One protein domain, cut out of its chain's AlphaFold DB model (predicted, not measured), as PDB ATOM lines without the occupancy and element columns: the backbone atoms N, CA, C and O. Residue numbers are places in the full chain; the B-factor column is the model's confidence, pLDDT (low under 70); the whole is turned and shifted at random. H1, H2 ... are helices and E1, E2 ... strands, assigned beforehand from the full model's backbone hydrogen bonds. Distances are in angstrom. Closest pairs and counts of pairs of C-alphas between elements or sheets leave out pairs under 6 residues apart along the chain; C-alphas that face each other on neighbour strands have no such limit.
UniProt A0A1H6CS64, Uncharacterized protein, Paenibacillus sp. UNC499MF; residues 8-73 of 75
ATOM      1  N   MET A   8    -105.703 -28.789 -10.716       62.69
ATOM      2  CA  MET A   8    -105.094 -27.550 -10.257       62.69
ATOM      3  C   MET A   8    -105.243 -27.484  -8.741       62.69
ATOM      4  O   MET A   8    -106.359 -27.573  -8.226       62.69
ATOM      5  N   LEU A   9    -104.115 -27.366  -8.037       63.44
ATOM      6  CA  LEU A   9    -104.126 -27.017  -6.624       63.44
ATOM      7  C   LEU A   9    -104.569 -25.560  -6.523       63.44
ATOM      8  O   LEU A   9    -103.926 -24.664  -7.078       63.44
ATOM      9  N   VAL A  10    -105.682 -25.325  -5.845       64.62
ATOM     10  CA  VAL A  10    -106.185 -23.969  -5.662       64.62
ATOM     11  C   VAL A  10    -105.426 -23.317  -4.518       64.62
ATOM     12  O   VAL A  10    -105.501 -23.752  -3.373       64.62
ATOM     13  N   ASN A  11    -104.714 -22.233  -4.824       62.53
ATOM     14  CA  ASN A  11    -104.180 -21.368  -3.785       62.53
ATOM     15  C   ASN A  11    -105.345 -20.625  -3.121       62.53
ATOM     16  O   ASN A  11    -105.968 -19.752  -3.728       62.53
ATOM     17  N   ASN A  12    -105.610 -20.957  -1.861       61.34
ATOM     18  CA  ASN A  12    -106.709 -20.399  -1.075       61.34
ATOM     19  C   ASN A  12    -106.663 -18.864  -0.938       61.34
ATOM     20  O   ASN A  12    -107.685 -18.251  -0.649       61.34
ATOM     21  N   ASN A  13    -105.514 -18.220  -1.182       58.22
ATOM     22  CA  ASN A  13    -105.397 -16.757  -1.174       58.22
ATOM     23  C   ASN A  13    -105.971 -16.082  -2.432       58.22
ATOM     24  O   ASN A  13    -106.175 -14.872  -2.421       58.22
ATOM     25  N   ALA A  14    -106.198 -16.831  -3.515       54.94
ATOM     26  CA  ALA A  14    -106.652 -16.288  -4.797       54.94
ATOM     27  C   ALA A  14    -108.182 -16.270  -4.952       54.94
ATOM     28  O   ALA A  14    -108.704 -15.568  -5.818       54.94
ATOM     29  N   LEU A  15    -108.915 -17.017  -4.120       58.50
ATOM     30  CA  LEU A  15    -110.375 -17.068  -4.160       58.50
ATOM     31  C   LEU A  15    -110.979 -16.121  -3.120       58.50
ATOM     32  O   LEU A  15    -110.580 -16.124  -1.957       58.50
ATOM     33  N   LYS A  16    -111.997 -15.346  -3.516       62.06
ATOM     34  CA  LYS A  16    -112.822 -14.536  -2.600       62.06
ATOM     35  C   LYS A  16    -113.772 -15.432  -1.790       62.06
ATOM     36  O   LYS A  16    -114.989 -15.347  -1.932       62.06
ATOM     37  N   LEU A  17    -113.216 -16.337  -0.990       64.38
ATOM     38  CA  LEU A  17    -113.986 -17.191  -0.089       64.38
ATOM     39  C   LEU A  17    -114.494 -16.372   1.110       64.38
ATOM     40  O   LEU A  17    -113.811 -15.437   1.539       64.38
ATOM     41  N   PRO A  18    -115.654 -16.723   1.694       68.62
ATOM     42  CA  PRO A  18    -116.093 -16.148   2.963       68.62
ATOM     43  C   PRO A  18    -115.014 -16.279   4.052       68.62
ATOM     44  O   PRO A  18    -114.353 -17.317   4.150       68.62
ATOM     45  N   CYS A  19    -114.843 -15.249   4.892       69.94
ATOM     46  CA  CYS A  19    -113.767 -15.189   5.895       69.94
ATOM     47  C   CYS A  19    -113.735 -16.409   6.829       69.94
ATOM     48  O   CYS A  19    -112.655 -16.933   7.110       69.94
ATOM     49  N   GLU A  20    -114.897 -16.889   7.273       69.50
ATOM     50  CA  GLU A  20    -115.011 -18.065   8.144       69.50
ATOM     51  C   GLU A  20    -114.465 -19.325   7.465       69.50
ATOM     52  O   GLU A  20    -113.627 -20.025   8.035       69.50
ATOM     53  N   LEU A  21    -114.848 -19.558   6.205       66.19
ATOM     54  CA  LEU A  21    -114.366 -20.691   5.421       66.19
ATOM     55  C   LEU A  21    -112.859 -20.582   5.157       66.19
ATOM     56  O   LEU A  21    -112.131 -21.549   5.363       66.19
ATOM     57  N   SER A  22    -112.363 -19.394   4.796       69.56
ATOM     58  CA  SER A  22    -110.923 -19.170   4.596       69.56
ATOM     59  C   SER A  22    -110.104 -19.435   5.867       69.56
ATOM     60  O   SER A  22    -108.997 -19.969   5.799       69.56
ATOM     61  N   SER A  23    -110.665 -19.110   7.038       71.12
ATOM     62  CA  SER A  23    -110.013 -19.301   8.333       71.12
ATOM     63  C   SER A  23    -109.961 -20.774   8.714       71.12
ATOM     64  O   SER A  23    -108.933 -21.236   9.200       71.12
ATOM     65  N   LEU A  24    -111.035 -21.527   8.455       71.06
ATOM     66  CA  LEU A  24    -111.061 -22.976   8.662       71.06
ATOM     67  C   LEU A  24    -110.069 -23.679   7.735       71.06
ATOM     68  O   LEU A  24    -109.261 -24.474   8.204       71.06
ATOM     69  N   ILE A  25    -110.069 -23.328   6.450       72.12
ATOM     70  CA  ILE A  25    -109.148 -23.901   5.467       72.12
ATOM     71  C   ILE A  25    -107.690 -23.652   5.869       72.12
ATOM     72  O   ILE A  25    -106.901 -24.591   5.882       72.12
ATOM     73  N   ARG A  26    -107.339 -22.420   6.267       72.44
ATOM     74  CA  ARG A  26    -105.985 -22.090   6.751       72.44
ATOM     75  C   ARG A  26    -105.632 -22.799   8.052       72.44
ATOM     76  O   ARG A  26    -104.507 -23.255   8.206       72.44
ATOM     77  N   ARG A  27    -106.571 -22.882   8.996       77.69
ATOM     78  CA  ARG A  27    -106.350 -23.532  10.296       77.69
ATOM     79  C   ARG A  27    -106.019 -25.016  10.150       77.69
ATOM     80  O   ARG A  27    -105.249 -25.532  10.953       77.69
ATOM     81  N   TYR A  28    -106.621 -25.679   9.168       74.81
ATOM     82  CA  TYR A  28    -106.439 -27.108   8.916       74.81
ATOM     83  C   TYR A  28    -105.498 -27.405   7.737       74.81
ATOM     84  O   TYR A  28    -105.363 -28.568   7.378       74.81
ATOM     85  N   ASP A  29    -104.868 -26.375   7.159       74.81
ATOM     86  CA  ASP A  29    -103.990 -26.459   5.982       74.81
ATOM     87  C   ASP A  29    -104.583 -27.306   4.837       74.81
ATOM     88  O   ASP A  29    -103.914 -28.143   4.233       74.81
ATOM     89  N   LEU A  30    -105.885 -27.129   4.576       74.50
ATOM     90  CA  LEU A  30    -106.618 -27.975   3.632       74.50
ATOM     91  C   LEU A  30    -106.265 -27.629   2.190       74.50
ATOM     92  O   LEU A  30    -106.351 -26.470   1.759       74.50
ATOM     93  N   ASN A  31    -105.959 -28.668   1.421       78.94
ATOM     94  CA  ASN A  31    -105.666 -28.565   0.004       78.94
ATOM     95  C   ASN A  31    -106.896 -28.962  -0.806       78.94
ATOM     96  O   ASN A  31    -107.530 -29.983  -0.542       78.94
ATOM     97  N   TYR A  32    -107.214 -28.182  -1.836       76.94
ATOM     98  CA  TYR A  32    -108.319 -28.488  -2.740       76.94
ATOM     99  C   TYR A  32    -107.814 -28.696  -4.157       76.94
ATOM    100  O   TYR A  32    -107.052 -27.885  -4.694       76.94
ATOM    101  N   TYR A  33    -108.299 -29.765  -4.775       80.56
ATOM    102  CA  TYR A  33    -108.140 -30.009  -6.196       80.56
ATOM    103  C   TYR A  33    -109.400 -29.608  -6.930       80.56
ATOM    104  O   TYR A  33    -110.504 -30.013  -6.562       80.56
ATOM    105  N   VAL A  34    -109.205 -28.869  -8.014       82.44
ATOM    106  CA  VAL A  34    -110.259 -28.608  -8.986       82.44
ATOM    107  C   VAL A  34    -109.946 -29.356 -10.265       82.44
ATOM    108  O   VAL A  34    -108.804 -29.359 -10.733       82.44
ATOM    109  N   SER A  35    -110.964 -30.004 -10.824       83.56
ATOM    110  CA  SER A  35    -110.880 -30.647 -12.132       83.56
ATOM    111  C   SER A  35    -112.109 -30.335 -12.972       83.56
ATOM    112  O   SER A  35    -113.228 -30.345 -12.463       83.56
ATOM    113  N   ALA A  36    -111.890 -30.069 -14.258       87.31
ATOM    114  CA  ALA A  36    -112.971 -30.016 -15.230       87.31
ATOM    115  C   ALA A  36    -113.422 -31.447 -15.557       87.31
ATOM    116  O   ALA A  36    -112.590 -32.316 -15.843       87.31
ATOM    117  N   VAL A  37    -114.728 -31.698 -15.508       87.56
ATOM    118  CA  VAL A  37    -115.322 -33.017 -15.745       87.56
ATOM    119  C   VAL A  37    -116.172 -32.965 -17.019       87.56
ATOM    120  O   VAL A  37    -116.994 -32.064 -17.163       87.56
ATOM    121  N   PRO A  38    -115.991 -33.898 -17.971       87.38
ATOM    122  CA  PRO A  38    -116.882 -34.011 -19.124       87.38
ATOM    123  C   PRO A  38    -118.319 -34.318 -18.689       87.38
ATOM    124  O   PRO A  38    -118.502 -35.167 -17.820       87.38
ATOM    125  N   TYR A  39    -119.316 -33.724 -19.351       87.00
ATOM    126  CA  TYR A  39    -120.743 -33.954 -19.065       87.00
ATOM    127  C   TYR A  39    -121.128 -35.445 -19.029       87.00
ATOM    128  O   TYR A  39    -121.819 -35.913 -18.132       87.00
ATOM    129  N   SER A  40    -120.574 -36.254 -19.936       89.62
ATOM    130  CA  SER A  40    -120.812 -37.705 -19.955       89.62
ATOM    131  C   SER A  40    -120.378 -38.441 -18.677       89.62
ATOM    132  O   SER A  40    -120.779 -39.582 -18.457       89.62
ATOM    133  N   LYS A  41    -119.554 -37.810 -17.831       88.00
ATOM    134  CA  LYS A  41    -119.061 -38.339 -16.551       88.00
ATOM    135  C   LYS A  41    -119.713 -37.666 -15.334       88.00
ATOM    136  O   LYS A  41    -119.326 -37.993 -14.215       88.00
ATOM    137  N   THR A  42    -120.681 -36.765 -15.521       87.81
ATOM    138  CA  THR A  42    -121.406 -36.071 -14.435       87.81
ATOM    139  C   THR A  42    -122.773 -36.691 -14.147       87.81
ATOM    140  O   THR A  42    -123.631 -36.068 -13.530       87.81
ATOM    141  N   ILE A  43    -122.981 -37.942 -14.570       85.69
ATOM    142  CA  ILE A  43    -124.195 -38.709 -14.278       85.69
ATOM    143  C   ILE A  43    -124.382 -38.798 -12.757       85.69
ATOM    144  O   ILE A  43    -123.486 -39.242 -12.037       85.69
ATOM    145  N   GLY A  44    -125.558 -38.390 -12.277       85.25
ATOM    146  CA  GLY A  44    -125.896 -38.364 -10.851       85.25
ATOM    147  C   GLY A  44    -125.531 -37.061 -10.133       85.25
ATOM    148  O   GLY A  44    -125.751 -36.963  -8.928       85.25
ATOM    149  N   TRP A  45    -124.983 -36.072 -10.840       87.12
ATOM    150  CA  TRP A  45    -124.954 -34.688 -10.369       87.12
ATOM    151  C   TRP A  45    -126.261 -33.998 -10.766       87.12
ATOM    152  O   TRP A  45    -127.094 -34.580 -11.465       87.12
ATOM    153  N   GLU A  46    -126.457 -32.762 -10.317       84.56
ATOM    154  CA  GLU A  46    -127.506 -31.924 -10.892       84.56
ATOM    155  C   GLU A  46    -127.190 -31.679 -12.381       84.56
ATOM    156  O   GLU A  46    -126.029 -31.564 -12.783       84.56
ATOM    157  N   ASP A  47    -128.226 -31.733 -13.215       84.25
ATOM    158  CA  ASP A  47    -128.094 -31.667 -14.668       84.25
ATOM    159  C   ASP A  47    -128.372 -30.240 -15.133       84.25
ATOM    160  O   ASP A  47    -129.521 -29.802 -15.203       84.25
ATOM    161  N   TRP A  48    -127.302 -29.510 -15.437       84.75
ATOM    162  CA  TRP A  48    -127.387 -28.166 -16.004       84.75
ATOM    163  C   TRP A  48    -127.308 -28.183 -17.540       84.75
ATOM    164  O   TRP A  48    -127.426 -27.136 -18.164       84.75
ATOM    165  N   GLY A  49    -127.150 -29.353 -18.170       86.00
ATOM    166  CA  GLY A  49    -127.022 -29.515 -19.620       86.00
ATOM    167  C   GLY A  49    -125.579 -29.493 -20.146       86.00
ATOM    168  O   GLY A  49    -124.622 -29.215 -19.418       86.00
ATOM    169  N   GLU A  50    -125.425 -29.807 -21.437       87.06
ATOM    170  CA  GLU A  50    -124.129 -30.016 -22.115       87.06
ATOM    171  C   GLU A  50    -123.344 -28.727 -22.407       87.06
ATOM    172  O   GLU A  50    -122.131 -28.758 -22.652       87.06
ATOM    173  N   ASP A  51    -124.028 -27.584 -22.364       86.69
ATOM    174  CA  ASP A  51    -123.457 -26.271 -22.678       86.69
ATOM    175  C   ASP A  51    -122.563 -25.716 -21.561       86.69
ATOM    176  O   ASP A  51    -121.840 -24.733 -21.754       86.69
ATOM    177  N   PHE A  52    -122.562 -26.365 -20.398       84.75
ATOM    178  CA  PHE A  52    -121.815 -25.947 -19.222       84.75
ATOM    179  C   PHE A  52    -120.468 -26.666 -19.103       84.75
ATOM    180  O   PHE A  52    -120.272 -27.791 -19.568       84.75
ATOM    181  N   ILE A  53    -119.507 -26.005 -18.457       84.44
ATOM    182  CA  ILE A  53    -118.263 -26.643 -18.013       84.44
ATOM    183  C   ILE A  53    -118.453 -27.053 -16.560       84.44
ATOM    184  O   ILE A  53    -118.682 -26.198 -15.708       84.44
ATOM    185  N   TYR A  54    -118.331 -28.346 -16.280       87.94
ATOM    186  CA  TYR A  54    -118.507 -28.892 -14.941       87.94
ATOM    187  C   TYR A  54    -117.178 -28.930 -14.207       87.94
ATOM    188  O   TYR A  54    -116.163 -29.369 -14.754       87.94
ATOM    189  N   PHE A  55    -117.198 -28.526 -12.945       87.62
ATOM    190  CA  PHE A  55    -116.047 -28.528 -12.061       87.62
ATOM    191  C   PHE A  55    -116.315 -29.411 -10.852       87.62
ATOM    192  O   PHE A  55    -117.337 -29.283 -10.177       87.62
ATOM    193  N   LYS A  56    -115.358 -30.293 -10.566       86.69
ATOM    194  CA  LYS A  56    -115.293 -31.056  -9.323       86.69
ATOM    195  C   LYS A  56    -114.288 -30.420  -8.384       86.69
ATOM    196  O   LYS A  56    -113.136 -30.239  -8.781       86.69
ATOM    197  N   PHE A  57    -114.701 -30.185  -7.149       84.62
ATOM    198  CA  PHE A  57    -113.849 -29.757  -6.048       84.62
ATOM    199  C   PHE A  57    -113.685 -30.932  -5.088       84.62
ATOM    200  O   PHE A  57    -114.675 -31.481  -4.602       84.62
ATOM    201  N   GLU A  58    -112.445 -31.326  -4.825       84.50
ATOM    202  CA  GLU A  58    -112.106 -32.425  -3.915       84.50
ATOM    203  C   GLU A  58    -111.129 -31.913  -2.856       84.50
ATOM    204  O   GLU A  58    -110.071 -31.381  -3.202       84.50
ATOM    205  N   ALA A  59    -111.464 -32.084  -1.574       81.69
ATOM    206  CA  ALA A  59    -110.495 -31.881  -0.501       81.69
ATOM    207  C   ALA A  59    -109.472 -33.029  -0.522       81.69
ATOM    208  O   ALA A  59    -109.848 -34.201  -0.505       81.69
ATOM    209  N   SER A  60    -108.183 -32.700  -0.563       81.00
ATOM    210  CA  SER A  60    -107.080 -33.665  -0.642       81.00
ATOM    211  C   SER A  60    -107.061 -34.595   0.572       81.00
ATOM    212  O   SER A  60    -106.918 -35.808   0.439       81.00
ATOM    213  N   GLU A  61    -107.259 -34.022   1.755       79.88
ATOM    214  CA  GLU A  61    -107.206 -34.715   3.041       79.88
ATOM    215  C   GLU A  61    -108.492 -35.505   3.329       79.88
ATOM    216  O   GLU A  61    -108.469 -36.484   4.075       79.88
ATOM    217  N   PHE A  62    -109.611 -35.124   2.702       80.12
ATOM    218  CA  PHE A  62    -110.915 -35.764   2.880       80.12
ATOM    219  C   PHE A  62    -111.599 -36.002   1.529       80.12
ATOM    220  O   PHE A  62    -112.553 -35.300   1.198       80.12
ATOM    221  N   PRO A  63    -111.190 -37.024   0.753       75.56
ATOM    222  CA  PRO A  63    -111.719 -37.253  -0.595       75.56
ATOM    223  C   PRO A  63    -113.229 -37.516  -0.654       75.56
ATOM    224  O   PRO A  63    -113.828 -37.401  -1.720       75.56
ATOM    225  N   ALA A  64    -113.851 -37.886   0.469       76.06
ATOM    226  CA  ALA A  64    -115.301 -38.026   0.585       76.06
ATOM    227  C   ALA A  64    -116.036 -36.671   0.612       76.06
ATOM    228  O   ALA A  64    -117.220 -36.611   0.289       76.06
ATOM    229  N   VAL A  65    -115.346 -35.587   0.975       75.94
ATOM    230  CA  VAL A  65    -115.873 -34.221   0.954       75.94
ATOM    231  C   VAL A  65    -115.652 -33.651  -0.442       75.94
ATOM    232  O   VAL A  65    -114.536 -33.300  -0.831       75.94
ATOM    233  N   GLN A  66    -116.737 -33.592  -1.206       80.56
ATOM    234  CA  GLN A  66    -116.735 -33.143  -2.592       80.56
ATOM    235  C   GLN A  66    -117.797 -32.067  -2.789       80.56
ATOM    236  O   GLN A  66    -118.828 -32.060  -2.117       80.56
ATOM    237  N   SER A  67    -117.539 -31.161  -3.724       84.75
ATOM    238  CA  SER A  67    -118.515 -30.178  -4.183       84.75
ATOM    239  C   SER A  67    -118.430 -30.032  -5.696       84.75
ATOM    240  O   SER A  67    -117.412 -30.369  -6.311       84.75
ATOM    241  N   TYR A  68    -119.510 -29.548  -6.294       86.88
ATOM    242  CA  TYR A  68    -119.681 -29.471  -7.736       86.88
ATOM    243  C   TYR A  68    -120.159 -28.074  -8.109       86.88
ATOM    244  O   TYR A  68    -120.975 -27.486  -7.400       86.88
ATOM    245  N   SER A  69    -119.656 -27.543  -9.218       86.75
ATOM    246  CA  SER A  69    -120.183 -26.314  -9.803       86.75
ATOM    247  C   SER A  69    -120.131 -26.368 -11.322       86.75
ATOM    248  O   SER A  69    -119.442 -27.206 -11.909       86.75
ATOM    249  N   VAL A  70    -120.849 -25.447 -11.954       87.00
ATOM    250  CA  VAL A  70    -120.793 -25.227 -13.395       87.00
ATOM    251  C   VAL A  70    -120.380 -23.795 -13.697       87.00
ATOM    252  O   VAL A  70    -120.714 -22.876 -12.950       87.00
ATOM    253  N   ASN A  71    -119.656 -23.602 -14.797       82.50
ATOM    254  CA  ASN A  71    -119.474 -22.285 -15.399       82.50
ATOM    255  C   ASN A  71    -120.110 -22.255 -16.791       82.50
ATOM    256  O   ASN A  71    -120.040 -23.241 -17.536       82.50
ATOM    257  N   ASN A  72    -120.688 -21.111 -17.149       75.56
ATOM    258  CA  ASN A  72    -121.129 -20.851 -18.513       75.56
ATOM    259  C   ASN A  72    -119.903 -20.767 -19.422       75.56
ATOM    260  O   ASN A  72    -118.926 -20.099 -19.093       75.56
ATOM    261  N   ARG A  73    -119.961 -21.379 -20.609       63.91
ATOM    262  CA  ARG A  73    -118.884 -21.254 -21.610       63.91
ATOM    263  C   ARG A  73    -118.679 -19.817 -22.131       63.91
ATOM    264  O   ARG A  73    -117.715 -19.586 -22.850       63.91
TER     265      ARG A  73
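AT A GLANCE: This is residues 8 to 73 of the 75 residues of an uncharacterized protein of Paenibacillus sp. UNC499MF (UniProt A0A1H6CS64). A strongly twisted sheet of three antiparallel strands forms an elongated slab, with the short helix H1 beyond one end and the long loop of residues 38 to 51 at the other. The helix covers neither face of the sheet. The printed part has 66 residues, with H1, E1, E2 and E3 in that order along the chain; the sheet's order is E1 - E2 - E3. The class is mixed, helices and strands, with 30 residues, under half, in named elements. The whole is only just loose, close to compact, with a radius of gyration of the C-alphas of 13.1 A and spans of 37 by 23 by 19 A.

HOW THE PARTS SIT: Begin at residues 8 to 9, which pair antiparallel with residues 33 to 34 of E1, residues 32 to 37. H1, residues 19 to 27, is not on the sheet, and every O i to N i+4 pair in it is within hydrogen-bond range. E1 and E2, residues 52 to 59, form a hairpin at 151 degrees; look for N 35 and O 56, 3.0 A apart. E2 and E3, residues 66 to 72, form another at 155 degrees, with N 55 and O 69 at 2.8 A. These strands make a meander, each the antiparallel neighbour of the one before. H1 is apart from E2 and E3.

IN THESE COORDINATES: Find C-alpha 19 at (-113.767, -15.189, 5.895), where H1 begins; it runs 12.0 A to C-alpha 27. E1 runs 15.4 A from Tyr 32 to Val 37, and E2 22.7 A from Phe 52 to Ala 59. E3 runs 20.6 A from Gln 66 to C-alpha 72 at (-121.129, -20.851, -18.513).

THE WHOLE: The C-alphas farthest apart are those of Arg 27 and Glu 50, at 37.5 A. The printed part has no cut. The link from E1 to E2 is long, with 14 residues. The mean pLDDT of the printed part is 77.8; look for values under 70 at residues 8 to 22 and residue 73.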